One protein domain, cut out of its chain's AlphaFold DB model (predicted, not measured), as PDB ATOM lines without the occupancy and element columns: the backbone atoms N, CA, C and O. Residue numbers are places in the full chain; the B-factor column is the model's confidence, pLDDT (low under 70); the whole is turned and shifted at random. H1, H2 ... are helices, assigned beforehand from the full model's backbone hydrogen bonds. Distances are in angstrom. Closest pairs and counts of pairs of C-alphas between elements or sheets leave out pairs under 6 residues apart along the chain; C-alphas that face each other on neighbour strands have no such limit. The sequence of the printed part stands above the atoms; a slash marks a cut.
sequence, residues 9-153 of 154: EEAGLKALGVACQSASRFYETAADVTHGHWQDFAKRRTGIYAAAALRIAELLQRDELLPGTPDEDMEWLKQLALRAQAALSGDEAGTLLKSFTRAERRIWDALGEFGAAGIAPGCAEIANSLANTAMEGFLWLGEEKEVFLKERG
ATOM      1  N   GLU A   9     168.486 130.600 102.128       91.25
ATOM      2  CA  GLU A   9     169.946 130.541 101.976       91.25
ATOM      3  C   GLU A   9     170.583 129.613 103.023       91.25
ATOM      4  O   GLU A   9     171.372 128.731 102.686       91.25
ATOM      5  N   GLU A  10     170.194 129.750 104.296       90.31
ATOM      6  CA  GLU A  10     170.683 128.890 105.379       90.31
ATOM      7  C   GLU A  10     170.198 127.441 105.227       90.31
ATOM      8  O   GLU A  10     170.915 126.499 105.570       90.31
ATOM      9  N   ALA A  11     168.986 127.236 104.706       89.69
ATOM     10  CA  ALA A  11     168.451 125.912 104.414       89.69
ATOM     11  C   ALA A  11     169.220 125.234 103.268       89.69
ATOM     12  O   ALA A  11     169.579 124.062 103.399       89.69
ATOM     13  N   GLY A  12     169.526 125.970 102.194       92.12
ATOM     14  CA  GLY A  12     170.357 125.491 101.086       92.12
ATOM     15  C   GLY A  12     171.785 125.175 101.534       92.12
ATOM     16  O   GLY A  12     172.304 124.097 101.251       92.12
ATOM     17  N   LEU A  13     172.390 126.057 102.335       92.88
ATOM     18  CA  LEU A  13     173.712 125.832 102.917       92.88
ATOM     19  C   LEU A  13     173.721 124.600 103.835       92.88
ATOM     20  O   LEU A  13     174.635 123.778 103.771       92.88
ATOM     21  N   LYS A  14     172.678 124.416 104.653       91.62
ATOM     22  CA  LYS A  14     172.515 123.218 105.484       91.62
ATOM     23  C   LYS A  14     172.396 121.951 104.637       91.62
ATOM     24  O   LYS A  14     173.034 120.955 104.972       91.62
ATOM     25  N   ALA A  15     171.600 121.970 103.568       91.56
ATOM     26  CA  ALA A  15     171.453 120.829 102.663       91.56
ATOM     27  C   ALA A  15     172.794 120.452 102.014       91.56
ATOM     28  O   ALA A  15     173.163 119.276 102.008       91.56
ATOM     29  N   LEU A  16     173.580 121.446 101.589       94.12
ATOM     30  CA  LEU A  16     174.938 121.246 101.084       94.12
ATOM     31  C   LEU A  16     175.871 120.629 102.138       94.12
ATOM     32  O   LEU A  16     176.615 119.697 101.834       94.12
ATOM     33  N   GLY A  17     175.798 121.086 103.391       93.62
ATOM     34  CA  GLY A  17     176.555 120.503 104.504       93.62
ATOM     35  C   GLY A  17     176.195 119.038 104.767       93.62
ATOM     36  O   GLY A  17     177.084 118.205 104.955       93.62
ATOM     37  N   VAL A  18     174.904 118.697 104.714       91.75
ATOM     38  CA  VAL A  18     174.427 117.307 104.828       91.75
ATOM     39  C   VAL A  18     174.930 116.456 103.661       91.75
ATOM     40  O   VAL A  18     175.377 115.328 103.882       91.75
ATOM     41  N   ALA A  19     174.915 116.985 102.435       93.12
ATOM     42  CA  ALA A  19     175.449 116.291 101.267       93.12
ATOM     43  C   ALA A  19     176.953 116.006 101.419       93.12
ATOM     44  O   ALA A  19     177.381 114.874 101.196       93.12
ATOM     45  N   CYS A  20     177.738 116.982 101.896       94.38
ATOM     46  CA  CYS A  20     179.166 116.806 102.184       94.38
ATOM     47  C   CYS A  20     179.403 115.732 103.254       94.38
ATOM     48  O   CYS A  20     180.204 114.820 103.064       94.38
ATOM     49  N   GLN A  21     178.668 115.772 104.365       92.31
ATOM     50  CA  GLN A  21     178.815 114.767 105.419       92.31
ATOM     51  C   GLN A  21     178.458 113.355 104.922       92.31
ATOM     52  O   GLN A  21     179.141 112.385 105.259       92.31
ATOM     53  N   SER A  22     177.405 113.238 104.109       91.12
ATOM     54  CA  SER A  22     177.006 111.974 103.486       91.12
ATOM     55  C   SER A  22     178.095 111.448 102.545       91.12
ATOM     56  O   SER A  22     178.540 110.311 102.700       91.12
ATOM     57  N   ALA A  23     178.615 112.298 101.653       93.12
ATOM     58  CA  ALA A  23     179.710 111.946 100.750       93.12
ATOM     59  C   ALA A  23     180.980 111.538 101.511       93.12
ATOM     60  O   ALA A  23     181.612 110.550 101.155       93.12
ATOM     61  N   SER A  24     181.326 112.236 102.597       94.25
ATOM     62  CA  SER A  24     182.467 111.878 103.445       94.25
ATOM     63  C   SER A  24     182.359 110.447 103.970       94.25
ATOM     64  O   SER A  24     183.319 109.691 103.872       94.25
ATOM     65  N   ARG A  25     181.198 110.066 104.517       91.38
ATOM     66  CA  ARG A  25     180.966 108.717 105.066       91.38
ATOM     67  C   ARG A  25     180.934 107.646 103.984       91.38
ATOM     68  O   ARG A  25     181.457 106.549 104.175       91.38
ATOM     69  N   PHE A  26     180.328 107.973 102.846       92.00
ATOM     70  CA  PHE A  26     180.347 107.115 101.671       92.00
ATOM     71  C   PHE A  26     181.790 106.818 101.243       92.00
ATOM     72  O   PHE A  26     182.167 105.655 101.123       92.00
ATOM     73  N   TYR A  27     182.619 107.854 101.091       94.31
ATOM     74  CA  TYR A  27     184.009 107.700 100.675       94.31
ATOM     75  C   TYR A  27     184.906 107.075 101.745       94.31
ATOM     76  O   TYR A  27     185.833 106.355 101.398       94.31
ATOM     77  N   GLU A  28     184.617 107.283 103.031       92.94
ATOM     78  CA  GLU A  28     185.280 106.561 104.126       92.94
ATOM     79  C   GLU A  28     185.053 105.052 103.983       92.94
ATOM     80  O   GLU A  28     186.005 104.283 103.892       92.94
ATOM     81  N   THR A  29     183.791 104.644 103.810       90.12
ATOM     82  CA  THR A  29     183.445 103.234 103.572       90.12
ATOM     83  C   THR A  29     184.086 102.719 102.279       90.12
ATOM     84  O   THR A  29     184.591 101.602 102.235       90.12
ATOM     85  N   ALA A  30     184.093 103.526 101.214       90.75
ATOM     86  CA  ALA A  30     184.720 103.152  99.952       90.75
ATOM     87  C   ALA A  30     186.233 102.944 100.103       90.75
ATOM     88  O   ALA A  30     186.781 102.000  99.538       90.75
ATOM     89  N   ALA A  31     186.914 103.790 100.875       91.75
ATOM     90  CA  ALA A  31     188.339 103.660 101.141       91.75
ATOM     91  C   ALA A  31     188.672 102.358 101.883       91.75
ATOM     92  O   ALA A  31     189.715 101.764 101.612       91.75
ATOM     93  N   ASP A  32     187.790 101.889 102.764       88.06
ATOM     94  CA  ASP A  32     187.991 100.644 103.514       88.06
ATOM     95  C   ASP A  32     187.844  99.382 102.651       88.06
ATOM     96  O   ASP A  32     188.414  98.342 102.979       88.06
ATOM     97  N   VAL A  33     187.102  99.457 101.539       85.69
ATOM     98  CA  VAL A  33     186.795  98.291 100.682       85.69
ATOM     99  C   VAL A  33     187.509  98.298  99.330       85.69
ATOM    100  O   VAL A  33     187.431  97.326  98.579       85.69
ATOM    101  N   THR A  34     188.192  99.391  98.997       87.56
ATOM    102  CA  THR A  34     188.927  99.559  97.737       87.56
ATOM    103  C   THR A  34     190.437  99.530  97.966       87.56
ATOM    104  O   THR A  34     190.921  99.585  99.095       87.56
ATOM    105  N   HIS A  35     191.202  99.431  96.876       86.94
ATOM    106  CA  HIS A  35     192.664  99.350  96.907       86.94
ATOM    107  C   HIS A  35     193.287 100.228  95.813       86.94
ATOM    108  O   HIS A  35     192.626 100.578  94.834       86.94
ATOM    109  N   GLY A  36     194.573 100.558  95.959       89.25
ATOM    110  CA  GLY A  36     195.324 101.333  94.968       89.25
ATOM    111  C   GLY A  36     194.736 102.729  94.737       89.25
ATOM    112  O   GLY A  36     194.269 103.373  95.675       89.25
ATOM    113  N   HIS A  37     194.719 103.177  93.480       90.94
ATOM    114  CA  HIS A  37     194.264 104.524  93.115       90.94
ATOM    115  C   HIS A  37     192.802 104.804  93.509       90.94
ATOM    116  O   HIS A  37     192.488 105.932  93.882       90.94
ATOM    117  N   TRP A  38     191.927 103.790  93.520       91.88
ATOM    118  CA  TRP A  38     190.547 103.918  94.012       91.88
ATOM    119  C   TRP A  38     190.493 104.287  95.492       91.88
ATOM    120  O   TRP A  38     189.735 105.175  95.885       91.88
ATOM    121  N   GLN A  39     191.322 103.628  96.305       93.31
ATOM    122  CA  GLN A  39     191.410 103.911  97.732       93.31
ATOM    123  C   GLN A  39     191.983 105.305  97.976       93.31
ATOM    124  O   GLN A  39     191.473 106.036  98.824       93.31
ATOM    125  N   ASP A  40     193.025 105.683  97.239       95.44
ATOM    126  CA  ASP A  40     193.649 107.000  97.374       95.44
ATOM    127  C   ASP A  40     192.674 108.120  96.997       95.44
ATOM    128  O   ASP A  40     192.554 109.116  97.721       95.44
ATOM    129  N   PHE A  41     191.912 107.928  95.914       96.12
ATOM    130  CA  PHE A  41     190.834 108.831  95.526       96.12
ATOM    131  C   PHE A  41     189.789 108.944  96.640       96.12
ATOM    132  O   PHE A  41     189.502 110.053  97.097       96.12
ATOM    133  N   ALA A  42     189.271 107.816  97.136       95.88
ATOM    134  CA  ALA A  42     188.262 107.795  98.190       95.88
ATOM    135  C   ALA A  42     188.749 108.487  99.477       95.88
ATOM    136  O   ALA A  42     188.086 109.401  99.963       95.88
ATOM    137  N   LYS A  43     189.954 108.167  99.970       97.25
ATOM    138  CA  LYS A  43     190.545 108.805 101.164       97.25
ATOM    139  C   LYS A  43     190.649 110.319 101.023       97.25
ATOM    140  O   LYS A  43     190.341 111.058 101.962       97.25
ATOM    141  N   ARG A  44     191.070 110.796  99.848       97.44
ATOM    142  CA  ARG A  44     191.167 112.234  99.574       97.44
ATOM    143  C   ARG A  44     189.793 112.897  99.666       97.44
ATOM    144  O   ARG A  44     189.660 113.941 100.302       97.44
ATOM    145  N   ARG A  45     188.775 112.272  99.075       97.31
ATOM    146  CA  ARG A  45     187.392 112.767  99.074       97.31
ATOM    147  C   ARG A  45     186.781 112.776 100.470       97.31
ATOM    148  O   ARG A  45     186.162 113.773 100.834       97.31
ATOM    149  N   THR A  46     187.017 111.737 101.275       95.88
ATOM    150  CA  THR A  46     186.609 111.693 102.689       95.88
ATOM    151  C   THR A  46     187.072 112.941 103.431       95.88
ATOM    152  O   THR A  46     186.255 113.658 104.004       95.88
ATOM    153  N   GLY A  47     188.372 113.249 103.369       94.25
ATOM    154  CA  GLY A  47     188.938 114.404 104.066       94.25
ATOM    155  C   GLY A  47     188.366 115.739 103.585       94.25
ATOM    156  O   GLY A  47     188.011 116.586 104.405       94.25
ATOM    157  N   ILE A  48     188.233 115.919 102.266       97.31
ATOM    158  CA  ILE A  48     187.718 117.167 101.687       97.31
ATOM    159  C   ILE A  48     186.267 117.411 102.115       97.31
ATOM    160  O   ILE A  48     185.944 118.495 102.603       97.31
ATOM    161  N   TYR A  49     185.391 116.411 101.981       96.12
ATOM    162  CA  TYR A  49     183.981 116.595 102.315       96.12
ATOM    163  C   TYR A  49     183.722 116.658 103.821       96.12
ATOM    164  O   TYR A  49     182.826 117.392 104.240       96.12
ATOM    165  N   ALA A  50     184.524 115.977 104.648       94.62
ATOM    166  CA  ALA A  50     184.483 116.151 106.100       94.62
ATOM    167  C   ALA A  50     184.822 117.596 106.499       94.62
ATOM    168  O   ALA A  50     184.082 118.221 107.263       94.62
ATOM    169  N   ALA A  51     185.909 118.148 105.947       95.00
ATOM    170  CA  ALA A  51     186.331 119.519 106.218       95.00
ATOM    171  C   ALA A  51     185.294 120.544 105.735       95.00
ATOM    172  O   ALA A  51     184.982 121.496 106.451       95.00
ATOM    173  N   ALA A  52     184.707 120.329 104.555       95.19
ATOM    174  CA  ALA A  52     183.660 121.198 104.034       95.19
ATOM    175  C   ALA A  52     182.385 121.156 104.889       95.19
ATOM    176  O   ALA A  52     181.818 122.205 105.190       95.19
ATOM    177  N   ALA A  53     181.958 119.967 105.331       93.06
ATOM    178  CA  ALA A  53     180.810 119.826 106.223       93.06
ATOM    179  C   ALA A  53     181.032 120.560 107.555       93.06
ATOM    180  O   ALA A  53     180.141 121.280 108.007       93.06
ATOM    181  N   LEU A  54     182.227 120.437 108.145       92.25
ATOM    182  CA  LEU A  54     182.600 121.165 109.360       92.25
ATOM    183  C   LEU A  54     182.558 122.680 109.134       92.25
ATOM    184  O   LEU A  54     181.930 123.406 109.901       92.25
ATOM    185  N   ARG A  55     183.152 123.158 108.036       93.19
ATOM    186  CA  ARG A  55     183.164 124.584 107.701       93.19
ATOM    187  C   ARG A  55     181.756 125.148 107.504       93.19
ATOM    188  O   ARG A  55     181.469 126.268 107.915       93.19
ATOM    189  N   ILE A  56     180.868 124.378 106.885       93.06
ATOM    190  CA  ILE A  56     179.461 124.747 106.709       93.06
ATOM    191  C   ILE A  56     178.733 124.803 108.059       93.06
ATOM    192  O   ILE A  56     177.962 125.732 108.294       93.06
ATOM    193  N   ALA A  57     178.992 123.854 108.959       90.31
ATOM    194  CA  ALA A  57     178.431 123.854 110.310       90.31
ATOM    195  C   ALA A  57     178.851 125.110 111.104       90.31
ATOM    196  O   ALA A  57     178.006 125.763 111.717       90.31
ATOM    197  N   GLU A  58     180.124 125.510 110.999       91.12
ATOM    198  CA  GLU A  58     180.638 126.763 111.570       91.12
ATOM    199  C   GLU A  58     179.929 127.998 110.999       91.12
ATOM    200  O   GLU A  58     179.510 128.873 111.757       91.12
ATOM    201  N   LEU A  59     179.761 128.069 109.671       90.56
ATOM    202  CA  LEU A  59     179.059 129.175 109.002       90.56
ATOM    203  C   LEU A  59     177.593 129.277 109.444       90.56
ATOM    204  O   LEU A  59     177.069 130.378 109.591       90.56
ATOM    205  N   LEU A  60     176.950 128.136 109.700       88.19
ATOM    206  CA  LEU A  60     175.583 128.059 110.217       88.19
ATOM    207  C   LEU A  60     175.486 128.296 111.730       88.19
ATOM    208  O   LEU A  60     174.369 128.345 112.248       88.19
ATOM    209  N   GLN A  61     176.616 128.414 112.441       85.69
ATOM    210  CA  GLN A  61     176.690 128.471 113.906       85.69
ATOM    211  C   GLN A  61     175.926 127.313 114.573       85.69
ATOM    212  O   GLN A  61     175.192 127.501 115.546       85.69
ATOM    213  N   ARG A  62     176.039 126.106 114.007       70.31
ATOM    214  CA  ARG A  62     175.359 124.905 114.500       70.31
ATOM    215  C   ARG A  62     176.364 123.792 114.722       70.31
ATOM    216  O   ARG A  62     177.058 123.406 113.791       70.31
ATOM    217  N   ASP A  63     176.350 123.224 115.923       61.84
ATOM    218  CA  ASP A  63     177.255 122.132 116.303       61.84
ATOM    219  C   ASP A  63     176.890 120.785 115.656       61.84
ATOM    220  O   ASP A  63     177.707 119.866 115.637       61.84
ATOM    221  N   GLU A  64     175.681 120.646 115.093       58.28
ATOM    222  CA  GLU A  64     175.198 119.366 114.568       58.28
ATOM    223  C   GLU A  64     174.581 119.474 113.163       58.28
ATOM    224  O   GLU A  64     173.551 120.120 112.937       58.28
ATOM    225  N   LEU A  65     175.174 118.740 112.217       61.09
ATOM    226  CA  LEU A  65     174.544 118.332 110.960       61.09
ATOM    227  C   LEU A  65     174.226 116.831 111.055       61.09
ATOM    228  O   LEU A  65     175.175 116.061 111.040       61.09
ATOM    229  N   LEU A  66     172.944 116.423 111.171       57.41
ATOM    230  CA  LEU A  66     172.398 115.066 110.892       57.41
ATOM    231  C   LEU A  66     170.840 115.073 110.789       57.41
ATOM    232  O   LEU A  66     170.225 116.002 111.322       57.41
ATOM    233  N   PRO A  67     170.171 114.060 110.166       49.69
ATOM    234  CA  PRO A  67     170.717 112.835 109.570       49.69
ATOM    235  C   PRO A  67     170.701 112.798 108.032       49.69
ATOM    236  O   PRO A  67     169.805 113.326 107.376       49.69
ATOM    237  N   GLY A  68     171.701 112.105 107.481       54.09
ATOM    238  CA  GLY A  68     171.743 111.699 106.080       54.09
ATOM    239  C   GLY A  68     170.675 110.651 105.769       54.09
ATOM    240  O   GLY A  68     170.366 109.790 106.594       54.09
ATOM    241  N   THR A  69     170.105 110.748 104.573       50.75
ATOM    242  CA  THR A  69     169.208 109.745 104.001       50.75
ATOM    243  C   THR A  69     169.901 108.380 103.935       50.75
ATOM    244  O   THR A  69     171.124 108.336 103.773       50.75
ATOM    245  N   PRO A  70     169.145 107.268 104.036       56.50
ATOM    246  CA  PRO A  70     169.657 105.952 103.680       56.50
ATOM    247  C   PRO A  70     170.306 106.037 102.302       56.50
ATOM    248  O   PRO A  70     169.660 106.416 101.325       56.50
ATOM    249  N   ASP A  71     171.599 105.758 102.259       71.50
ATOM    250  CA  ASP A  71     172.377 105.815 101.038       71.50
ATOM    251  C   ASP A  71     172.535 104.384 100.530       71.50
ATOM    252  O   ASP A  71     173.292 103.593 101.093       71.50
ATOM    253  N   GLU A  72     171.768 104.041  99.497       72.00
ATOM    254  CA  GLU A  72     171.813 102.723  98.857       72.00
ATOM    255  C   GLU A  72     173.226 102.372  98.375       72.00
ATOM    256  O   GLU A  72     173.622 101.208  98.448       72.00
ATOM    257  N   ASP A  73     174.010 103.369  97.941       76.12
ATOM    258  CA  ASP A  73     175.406 103.170  97.552       76.12
ATOM    259  C   ASP A  73     176.271 102.797  98.762       76.12
ATOM    260  O   ASP A  73     177.109 101.900  98.679       76.12
ATOM    261  N   MET A  74     176.044 103.437  99.909       80.62
ATOM    262  CA  MET A  74     176.750 103.125 101.152       80.62
ATOM    263  C   MET A  74     176.373 101.735 101.683       80.62
ATOM    264  O   MET A  74     177.245 100.989 102.121       80.62
ATOM    265  N   GLU A  75     175.093 101.364 101.648       81.31
ATOM    266  CA  GLU A  75     174.662 100.025 102.065       81.31
ATOM    267  C   GLU A  75     175.222  98.940 101.141       81.31
ATOM    268  O   GLU A  75     175.678  97.899 101.617       81.31
ATOM    269  N   TRP A  76     175.284  99.202  99.835       82.25
ATOM    270  CA  TRP A  76     175.973  98.321  98.898       82.25
ATOM    271  C   TRP A  76     177.474  98.197  99.211       82.25
ATOM    272  O   TRP A  76     177.973  97.074  99.287       82.25
ATOM    273  N   LEU A  77     178.183  99.303  99.484       81.25
ATOM    274  CA  LEU A  77     179.601  99.264  99.878       81.25
ATOM    275  C   LEU A  77     179.827  98.461 101.162       81.25
ATOM    276  O   LEU A  77     180.772  97.680 101.237       81.25
ATOM    277  N   LYS A  78     178.949  98.589 102.162       79.56
ATOM    278  CA  LYS A  78     179.022  97.776 103.387       79.56
ATOM    279  C   LYS A  78     178.836  96.290 103.089       79.56
ATOM    280  O   LYS A  78     179.542  95.457 103.650       79.56
ATOM    281  N   GLN A  79     177.910  95.938 102.195       80.12
ATOM    282  CA  GLN A  79     177.733  94.550 101.758       80.12
ATOM    283  C   GLN A  79     178.952  94.026 100.994       80.12
ATOM    284  O   GLN A  79     179.308  92.860 101.155       80.12
ATOM    285  N   LEU A  80     179.605  94.877 100.202       77.44
ATOM    286  CA  LEU A  80     180.863  94.555  99.539       77.44
ATOM    287  C   LEU A  80     181.984  94.331 100.566       77.44
ATOM    288  O   LEU A  80     182.656  93.308 100.496       77.44
ATOM    289  N   ALA A  81     182.110  95.200 101.578       71.88
ATOM    290  CA  ALA A  81     183.066  95.063 102.686       71.88
ATOM    291  C   ALA A  81     182.967  93.697 103.376       71.88
ATOM    292  O   ALA A  81     183.969  93.051 103.663       71.88
ATOM    293  N   LEU A  82     181.734  93.242 103.616       68.38
ATOM    294  CA  LEU A  82     181.450  91.964 104.271       68.38
ATOM    295  C   LEU A  82     181.808  90.743 103.406       68.38
ATOM    296  O   LEU A  82     181.901  89.636 103.931       68.38
ATOM    297  N   ARG A  83     181.970  90.925 102.090       67.75
ATOM    298  CA  ARG A  83     182.232  89.850 101.117       67.75
ATOM    299  C   ARG A  83     183.645  89.890 100.535       67.75
ATOM    300  O   ARG A  83     184.107  88.876 100.017       67.75
ATOM    301  N   ALA A  84     184.326  91.031 100.601       59.41
ATOM    302  CA  ALA A  84     185.615  91.238  99.962       59.41
ATOM    303  C   ALA A  84     186.756  90.559 100.747       59.41
ATOM    304  O   ALA A  84     187.176  91.024 101.803       59.41
ATOM    305  N   GLN A  85     187.285  89.460 100.199       56.16
ATOM    306  CA  GLN A  85     188.593  88.880 100.558       56.16
ATOM    307  C   GLN A  85     189.614  88.964  99.397       56.16
ATOM    308  O   GLN A  85     190.753  88.532  99.559       56.16
ATOM    309  N   ALA A  86     189.233  89.506  98.229       56.31
ATOM    310  CA  ALA A  86     190.032  89.506  96.997       56.31
ATOM    311  C   ALA A  86     189.852  90.797  96.166       56.31
ATOM    312  O   ALA A  86     189.045  91.656  96.515       56.31
ATOM    313  N   ALA A  87     190.626  90.930  95.079       61.88
ATOM    314  CA  ALA A  87     190.573  92.062  94.148       61.88
ATOM    315  C   ALA A  87     189.177  92.248  93.520       61.88
ATOM    316  O   ALA A  87     188.510  91.262  93.208       61.88
ATOM    317  N   LEU A  88     188.770  93.509  93.312       66.44
ATOM    318  CA  LEU A  88     187.486  93.877  92.701       66.44
ATOM    319  C   LEU A  88     187.361  93.275  91.295       66.44
ATOM    320  O   LEU A  88     188.244  93.440  90.453       66.44
ATOM    321  N   SER A  89     186.248  92.601  91.032       74.31
ATOM    322  CA  SER A  89     185.866  92.154  89.693       74.31
ATOM    323  C   SER A  89     185.504  93.339  88.784       74.31
ATOM    324  O   SER A  89     185.191  94.437  89.248       74.31
ATOM    325  N   GLY A  90     185.490  93.117  87.465       74.69
ATOM    326  CA  GLY A  90     185.128  94.159  86.494       74.69
ATOM    327  C   GLY A  90     183.715  94.730  86.694       74.69
ATOM    328  O   GLY A  90     183.504  95.930  86.529       74.69
ATOM    329  N   ASP A  91     182.748  93.911  87.111       77.06
ATOM    330  CA  ASP A  91     181.384  94.383  87.391       77.06
ATOM    331  C   ASP A  91     181.306  95.195  88.696       77.06
ATOM    332  O   ASP A  91     180.527  96.150  88.797       77.06
ATOM    333  N   GLU A  92     182.159  94.882  89.676       80.94
ATOM    334  CA  GLU A  92     182.293  95.667  90.905       80.94
ATOM    335  C   GLU A  92     182.967  97.015  90.628       80.94
ATOM    336  O   GLU A  92     182.481  98.032  91.116       80.94
ATOM    337  N   ALA A  93     183.994  97.062  89.772       83.75
ATOM    338  CA  ALA A  93     184.630  98.310  89.338       83.75
ATOM    339  C   ALA A  93     183.659  99.215  88.556       83.75
ATOM    340  O   ALA A  93     183.542 100.409  88.836       83.75
ATOM    341  N   GLY A  94     182.877  98.643  87.632       85.94
ATOM    342  CA  GLY A  94     181.834  99.379  86.914       85.94
ATOM    343  C   GLY A  94     180.720  99.901  87.833       85.94
ATOM    344  O   GLY A  94     180.172 100.983  87.599       85.94
ATOM    345  N   THR A  95     180.383  99.160  88.892       87.50
ATOM    346  CA  THR A  95     179.425  99.615  89.914       87.50
ATOM    347  C   THR A  95     180.020 100.725  90.777       87.50
ATOM    348  O   THR A  95     179.370 101.749  90.972       87.50
ATOM    349  N   LEU A  96     181.279 100.586  91.194       89.38
ATOM    350  CA  LEU A  96     182.005 101.579  91.981       89.38
ATOM    351  C   LEU A  96     182.106 102.924  91.246       89.38
ATOM    352  O   LEU A  96     181.782 103.958  91.826       89.38
ATOM    353  N   LEU A  97     182.438 102.905  89.949       91.19
ATOM    354  CA  LEU A  97     182.424 104.084  89.071       91.19
ATOM    355  C   LEU A  97     181.078 104.816  89.109       91.19
ATOM    356  O   LEU A  97     181.020 106.042  89.247       91.19
ATOM    357  N   LYS A  98     179.975 104.066  88.998       91.81
ATOM    358  CA  LYS A  98     178.618 104.628  89.053       91.81
ATOM    359  C   LYS A  98     178.324 105.218  90.429       91.81
ATOM    360  O   LYS A  98     177.802 106.329  90.495       91.81
ATOM    361  N   SER A  99     178.668 104.516  91.504       92.31
ATOM    362  CA  SER A  99     178.460 104.984  92.877       92.31
ATOM    363  C   SER A  99     179.261 106.253  93.181       92.31
ATOM    364  O   SER A  99     178.691 107.211  93.698       92.31
ATOM    365  N   PHE A 100     180.533 106.329  92.773       94.94
ATOM    366  CA  PHE A 100     181.353 107.538  92.936       94.94
ATOM    367  C   PHE A 100     180.761 108.701  92.135       94.94
ATOM    368  O   PHE A 100     180.555 109.786  92.671       94.94
ATOM    369  N   THR A 101     180.355 108.456  90.885       94.94
ATOM    370  CA  THR A 101     179.697 109.481  90.057       94.94
ATOM    371  C   THR A 101     178.408 109.997  90.705       94.94
ATOM    372  O   THR A 101     178.138 111.198  90.683       94.94
ATOM    373  N   ARG A 102     177.601 109.110  91.304       93.94
ATOM    374  CA  ARG A 102     176.386 109.498  92.038       93.94
ATOM    375  C   ARG A 102     176.703 110.314  93.290       93.94
ATOM    376  O   ARG A 102     175.957 111.243  93.590       93.94
ATOM    377  N   ALA A 103     177.773 109.992  94.014       93.88
ATOM    378  CA  ALA A 103     178.216 110.770  95.170       93.88
ATOM    379  C   ALA A 103     178.639 112.193  94.763       93.88
ATOM    380  O   ALA A 103     178.116 113.159  95.315       93.88
ATOM    381  N   GLU A 104     179.484 112.331  93.735       97.00
ATOM    382  CA  GLU A 104     179.898 113.639  93.196       97.00
ATOM    383  C   GLU A 104     178.699 114.455  92.685       97.00
ATOM    384  O   GLU A 104     178.563 115.647  92.971       97.00
ATOM    385  N   ARG A 105     177.762 113.801  91.989       96.25
ATOM    386  CA  ARG A 105     176.536 114.442  91.498       96.25
ATOM    387  C   ARG A 105     175.660 114.990  92.615       96.25
ATOM    388  O   ARG A 105     175.142 116.088  92.466       96.25
ATOM    389  N   ARG A 106     175.521 114.283  93.738       94.75
ATOM    390  CA  ARG A 106     174.748 114.782  94.889       94.75
ATOM    391  C   ARG A 106     175.319 116.085  95.446       94.75
ATOM    392  O   ARG A 106     174.550 116.964  95.820       94.75
ATOM    393  N   ILE A 107     176.646 116.228  95.468       96.25
ATOM    394  CA  ILE A 107     177.296 117.487  95.853       96.25
ATOM    395  C   ILE A 107     176.981 118.584  94.836       96.25
ATOM    396  O   ILE A 107     176.613 119.691  95.224       96.25
ATOM    397  N   TRP A 108     177.094 118.275  93.542       97.69
ATOM    398  CA  TRP A 108     176.810 119.231  92.473       97.69
ATOM    399  C   TRP A 108     175.354 119.715  92.476       97.69
ATOM    400  O   TRP A 108     175.096 120.913  92.370       97.69
ATOM    401  N   ASP A 109     174.404 118.800  92.657       96.75
ATOM    402  CA  ASP A 109     172.980 119.120  92.734       96.75
ATOM    403  C   ASP A 109     172.695 119.991  93.977       96.75
ATOM    404  O   ASP A 109     172.048 121.031  93.858       96.75
ATOM    405  N   ALA A 110     173.277 119.662  95.139       95.56
ATOM    406  CA  ALA A 110     173.151 120.473  96.356       95.56
ATOM    407  C   ALA A 110     173.782 121.875  96.220       95.56
ATOM    408  O   ALA A 110     173.259 122.846  96.768       95.56
ATOM    409  N   LEU A 111     174.883 122.011  95.471       97.00
ATOM    410  CA  LEU A 111     175.456 123.317  95.116       97.00
ATOM    411  C   LEU A 111     174.495 124.128  94.243       97.00
ATOM    412  O   LEU A 111     174.334 125.329  94.465       97.00
ATOM    413  N   GLY A 112     173.849 123.482  93.269       96.62
ATOM    414  CA  GLY A 112     172.834 124.106  92.422       96.62
ATOM    415  C   GLY A 112     171.631 124.601  93.226       96.62
ATOM    416  O   GLY A 112     171.196 125.737  93.043       96.62
ATOM    417  N   GLU A 113     171.138 123.787  94.162       96.06
ATOM    418  CA  GLU A 113     170.055 124.161  95.079       96.06
ATOM    419  C   GLU A 113     170.451 125.324  95.995       96.06
ATOM    420  O   GLU A 113     169.679 126.271  96.153       96.06
ATOM    421  N   PHE A 114     171.668 125.308  96.549       95.31
ATOM    422  CA  PHE A 114     172.178 126.423  97.347       95.31
ATOM    423  C   PHE A 114     172.292 127.713  96.519       95.31
ATOM    424  O   PHE A 114     171.857 128.776  96.961       95.31
ATOM    425  N   GLY A 115     172.796 127.622  95.285       95.75
ATOM    426  CA  GLY A 115     172.845 128.751  94.356       95.75
ATOM    427  C   GLY A 115     171.461 129.317  94.027       95.75
ATOM    428  O   GLY A 115     171.289 130.534  94.000       95.75
ATOM    429  N   ALA A 116     170.464 128.448  93.832       95.56
ATOM    430  CA  ALA A 116     169.080 128.847  93.579       95.56
ATOM    431  C   ALA A 116     168.415 129.508  94.799       95.56
ATOM    432  O   ALA A 116     167.588 130.403  94.634       95.56
ATOM    433  N   ALA A 117     168.778 129.083  96.012       93.19
ATOM    434  CA  ALA A 117     168.280 129.661  97.257       93.19
ATOM    435  C   ALA A 117     168.882 131.041  97.579       93.19
ATOM    436  O   ALA A 117     168.275 131.797  98.335       93.19
ATOM    437  N   GLY A 118     170.038 131.361  96.989       91.31
ATOM    438  CA  GLY A 118     170.819 132.566  97.254       91.31
ATOM    439  C   GLY A 118     172.071 132.251  98.074       91.31
ATOM    440  O   GLY A 118     172.014 131.603  99.118       91.31
ATOM    441  N   ILE A 119     173.232 132.705  97.593       90.81
ATOM    442  CA  ILE A 119     174.508 132.499  98.287       90.81
ATOM    443  C   ILE A 119     174.724 133.646  99.273       90.81
ATOM    444  O   ILE A 119     175.057 134.764  98.874       90.81
ATOM    445  N   ALA A 120     174.592 133.341 100.564       83.88
ATOM    446  CA  ALA A 120     174.838 134.298 101.636       83.88
ATOM    447  C   ALA A 120     176.289 134.843 101.610       83.88
ATOM    448  O   ALA A 120     177.232 134.115 101.260       83.88
ATOM    449  N   PRO A 121     176.516 136.107 102.028       81.19
ATOM    450  CA  PRO A 121     177.856 136.671 102.163       81.19
ATOM    451  C   PRO A 121     178.766 135.785 103.025       81.19
ATOM    452  O   PRO A 121     178.370 135.307 104.083       81.19
ATOM    453  N   GLY A 122     179.997 135.550 102.567       86.31
ATOM    454  CA  GLY A 122     180.954 134.665 103.245       86.31
ATOM    455  C   GLY A 122     180.829 133.177 102.889       86.31
ATOM    456  O   GLY A 122     181.722 132.409 103.233       86.31
ATOM    457  N   CYS A 123     179.798 132.769 102.139       91.94
ATOM    458  CA  CYS A 123     179.628 131.377 101.694       91.94
ATOM    459  C   CYS A 123     180.127 131.117 100.260       91.94
ATOM    460  O   CYS A 123     180.219 129.969  99.830       91.94
ATOM    461  N   ALA A 124     180.479 132.165  99.509       92.75
ATOM    462  CA  ALA A 124     180.941 132.030  98.125       92.75
ATOM    463  C   ALA A 124     182.245 131.220  98.007       92.75
ATOM    464  O   ALA A 124     182.416 130.452  97.065       92.75
ATOM    465  N   GLU A 125     183.154 131.361  98.973       94.50
ATOM    466  CA  GLU A 125     184.425 130.632  98.981       94.50
ATOM    467  C   GLU A 125     184.208 129.118  99.096       94.50
ATOM    468  O   GLU A 125     184.747 128.357  98.291       94.50
ATOM    469  N   ILE A 126     183.367 128.678 100.041       94.56
ATOM    470  CA  ILE A 126     183.092 127.251 100.233       94.56
ATOM    471  C   ILE A 126     182.304 126.666  99.054       94.56
ATOM    472  O   ILE A 126     182.604 125.557  98.621       94.56
ATOM    473  N   ALA A 127     181.373 127.429  98.467       95.75
ATOM    474  CA  ALA A 127     180.654 127.013  97.264       95.75
ATOM    475  C   ALA A 127     181.607 126.811  96.072       95.75
ATOM    476  O   ALA A 127     181.560 125.771  95.417       95.75
ATOM    477  N   ASN A 128     182.521 127.757  95.830       96.50
ATOM    478  CA  ASN A 128     183.518 127.648  94.762       96.50
ATOM    479  C   ASN A 128     184.490 126.482  94.995       96.50
ATOM    480  O   ASN A 128     184.793 125.731  94.069       96.50
ATOM    481  N   SER A 129     184.963 126.309  96.231       96.88
ATOM    482  CA  SER A 129     185.852 125.201  96.597       96.88
ATOM    483  C   SER A 129     185.189 123.840  96.360       96.88
ATOM    484  O   SER A 129     185.799 122.951  95.759       96.88
ATOM    485  N   LEU A 130     183.922 123.691  96.754       97.25
ATOM    486  CA  LEU A 130     183.151 122.466  96.542       97.25
ATOM    487  C   LEU A 130     182.834 122.216  95.065       97.25
ATOM    488  O   LEU A 130     182.911 121.070  94.629       97.25
ATOM    489  N   ALA A 131     182.536 123.256  94.284       97.62
ATOM    490  CA  ALA A 131     182.318 123.122  92.845       97.62
ATOM    491  C   ALA A 131     183.586 122.632  92.127       97.62
ATOM    492  O   ALA A 131     183.526 121.682  91.346       97.62
ATOM    493  N   ASN A 132     184.744 123.220  92.443       98.00
ATOM    494  CA  ASN A 132     186.029 122.772  91.901       98.00
ATOM    495  C   ASN A 132     186.330 121.330  92.312       98.00
ATOM    496  O   ASN A 132     186.661 120.508  91.464       98.00
ATOM    497  N   THR A 133     186.128 121.008  93.592       97.38
ATOM    498  CA  THR A 133     186.290 119.648  94.114       97.38
ATOM    499  C   THR A 133     185.428 118.665  93.321       97.38
ATOM    500  O   THR A 133     185.953 117.685  92.797       97.38
ATOM    501  N   ALA A 134     184.125 118.921  93.182       96.81
ATOM    502  CA  ALA A 134     183.220 118.034  92.454       96.81
ATOM    503  C   ALA A 134     183.631 117.863  90.981       96.81
ATOM    504  O   ALA A 134     183.639 116.751  90.455       96.81
ATOM    505  N   MET A 135     184.062 118.947  90.329       98.12
ATOM    506  CA  MET A 135     184.547 118.893  88.950       98.12
ATOM    507  C   MET A 135     185.825 118.057  88.808       98.12
ATOM    508  O   MET A 135     185.908 117.222  87.912       98.12
ATOM    509  N   GLU A 136     186.792 118.204  89.719       97.81
ATOM    510  CA  GLU A 136     187.969 117.326  89.774       97.81
ATOM    511  C   GLU A 136     187.568 115.853  89.944       97.81
ATOM    512  O   GLU A 136     188.237 114.960  89.429       97.81
ATOM    513  N   GLY A 137     186.473 115.594  90.668       97.44
ATOM    514  CA  GLY A 137     185.930 114.250  90.867       97.44
ATOM    515  C   GLY A 137     185.409 113.668  89.564       97.44
ATOM    516  O   GLY A 137     185.805 112.571  89.176       97.44
ATOM    517  N   PHE A 138     184.582 114.428  88.846       98.00
ATOM    518  CA  PHE A 138     184.067 114.013  87.543       98.00
ATOM    519  C   PHE A 138     185.162 113.800  86.502       98.00
ATOM    520  O   PHE A 138     185.064 112.848  85.730       98.00
ATOM    521  N   LEU A 139     186.192 114.649  86.479       98.00
ATOM    522  CA  LEU A 139     187.316 114.497  85.555       98.00
ATOM    523  C   LEU A 139     188.055 113.182  85.804       98.00
ATOM    524  O   LEU A 139     188.196 112.384  84.881       98.00
ATOM    525  N   TRP A 140     188.423 112.916  87.057       97.50
ATOM    526  CA  TRP A 140     189.093 111.670  87.424       97.50
ATOM    527  C   TRP A 140     188.237 110.438  87.092       97.50
ATOM    528  O   TRP A 140     188.709 109.497  86.466       97.50
ATOM    529  N   LEU A 141     186.941 110.467  87.419       96.31
ATOM    530  CA  LEU A 141     186.014 109.374  87.097       96.31
ATOM    531  C   LEU A 141     185.825 109.172  85.589       96.31
ATOM    532  O   LEU A 141     185.576 108.052  85.142       96.31
ATOM    533  N   GLY A 142     185.914 110.247  84.804       95.19
ATOM    534  CA  GLY A 142     185.889 110.191  83.347       95.19
ATOM    535  C   GLY A 142     187.106 109.457  82.787       95.19
ATOM    536  O   GLY A 142     186.942 108.558  81.964       95.19
ATOM    537  N   GLU A 143     188.299 109.790  83.281       95.31
ATOM    538  CA  GLU A 143     189.554 109.126  82.908       95.31
ATOM    539  C   GLU A 143     189.534 107.638  83.284       95.31
ATOM    540  O   GLU A 143     189.792 106.781  82.437       95.31
ATOM    541  N   GLU A 144     189.125 107.311  84.512       93.38
ATOM    542  CA  GLU A 144     188.995 105.921  84.968       93.38
ATOM    543  C   GLU A 144     187.982 105.127  84.144       93.38
ATOM    544  O   GLU A 144     188.198 103.959  83.816       93.38
ATOM    545  N   LYS A 145     186.876 105.761  83.741       91.75
ATOM    546  CA  LYS A 145     185.900 105.125  82.857       91.75
ATOM    547  C   LYS A 145     186.496 104.813  81.485       91.75
ATOM    548  O   LYS A 145     186.190 103.758  80.933       91.75
ATOM    549  N   GLU A 146     187.325 105.690  80.922       92.00
ATOM    550  CA  GLU A 146     188.002 105.395  79.655       92.00
ATOM    551  C   GLU A 146     188.973 104.220  79.772       92.00
ATOM    552  O   GLU A 146     189.031 103.390  78.864       92.00
ATOM    553  N   VAL A 147     189.740 104.150  80.864       90.00
ATOM    554  CA  VAL A 147     190.651 103.025  81.128       90.00
ATOM    555  C   VAL A 147     189.856 101.726  81.236       90.00
ATOM    556  O   VAL A 147     190.152 100.766  80.526       90.00
ATOM    557  N   PHE A 148     188.780 101.734  82.026       87.50
ATOM    558  CA  PHE A 148     187.904 100.582  82.217       87.50
ATOM    559  C   PHE A 148     187.312 100.042  80.905       87.50
ATOM    560  O   PHE A 148     187.252  98.829  80.705       87.50
ATOM    561  N   LEU A 149     186.883 100.921  79.990       88.31
ATOM    562  CA  LEU A 149     186.348 100.511  78.684       88.31
ATOM    563  C   LEU A 149     187.435  99.890  77.791       88.31
ATOM    564  O   LEU A 149     187.236  98.804  77.244       88.31
ATOM    565  N   LYS A 150     188.624 100.508  77.738       88.38
ATOM    566  CA  LYS A 150     189.773 100.002  76.965       88.38
ATOM    567  C   LYS A 150     190.203  98.605  77.420       88.38
ATOM    568  O   LYS A 150     190.509  97.760  76.583       88.38
ATOM    569  N   GLU A 151     190.196  98.341  78.725       83.00
ATOM    570  CA  GLU A 151     190.532  97.025  79.289       83.00
ATOM    571  C   GLU A 151     189.474  95.949  78.991       83.00
ATOM    572  O   GLU A 151     189.800  94.763  78.932       83.00
ATOM    573  N   ARG A 152     188.219  96.349  78.742       76.88
ATOM    574  CA  ARG A 152     187.132  95.450  78.317       76.88
ATOM    575  C   ARG A 152     187.089  95.200  76.806       76.88
ATOM    576  O   ARG A 152     186.365  94.304  76.374       76.88
ATOM    577  N   GLY A 153     187.872  95.936  76.014       65.75
ATOM    578  CA  GLY A 153     187.838  95.868  74.549       65.75
ATOM    579  C   GLY A 153     186.588  96.507  73.930       65.75
ATOM    580  O   GLY A 153     186.219  96.137  72.814       65.75
TER     581      GLY A 153
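Overview. This is residues 9 to 153 of the 154 residues of an uncharacterized protein of Parvibaculum lavamentivorans (strain DS-1 / DSM 13023 / NCIMB 13966) (UniProt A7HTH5). Four long helices, H1, H2, H4 and H5, run side by side in an elongated bundle, and short H3 packs on residues 26 to 33 of H1. The five make an up-and-down bundle, each helix running against the one before. The printed part has 145 residues, 115 of them in the five named helices H1 to H5, which follow in that order along the chain with no named strand; the class is all helix, and the whole is compact, with a radius of gyration of the C-alphas of 15.8 A and spans of 49 by 29 by 21 A.

Along the chain. H1, residues 9 to 33, begins at C-alpha (169.946, 130.541, 101.976) and measures 36.4 A. H2 is residues 37 to 59, 33.0 A; H3, 72 to 81; H4, 90 to 117, 40.7 A. H5, 124 to 152, 42.1 A, ends at C-alpha (187.132, 95.450, 78.317).

Arrangement. The hub H1 touches H2 (C-alphas of Ser 24 and Thr 46 closest, 4.2 A), a hairpin at 27 degrees. H1 touches H4 at Gly 12 and Phe 114, C-alphas 4.3 A apart. H4 and H5 form a hairpin at 22 degrees, closest C-alphas Glu 104 and Ala 134, 5.6 A. H3 and H5 are apart. In H1 to H5 every O i to N i+4 pair is within hydrogen-bond range.

Size, cuts and confidence. The printed part has no cut. The H2 to H3 link is long, 12 residues. Residues 63 to 70, 82 to 88 and 153 have pLDDT under 70.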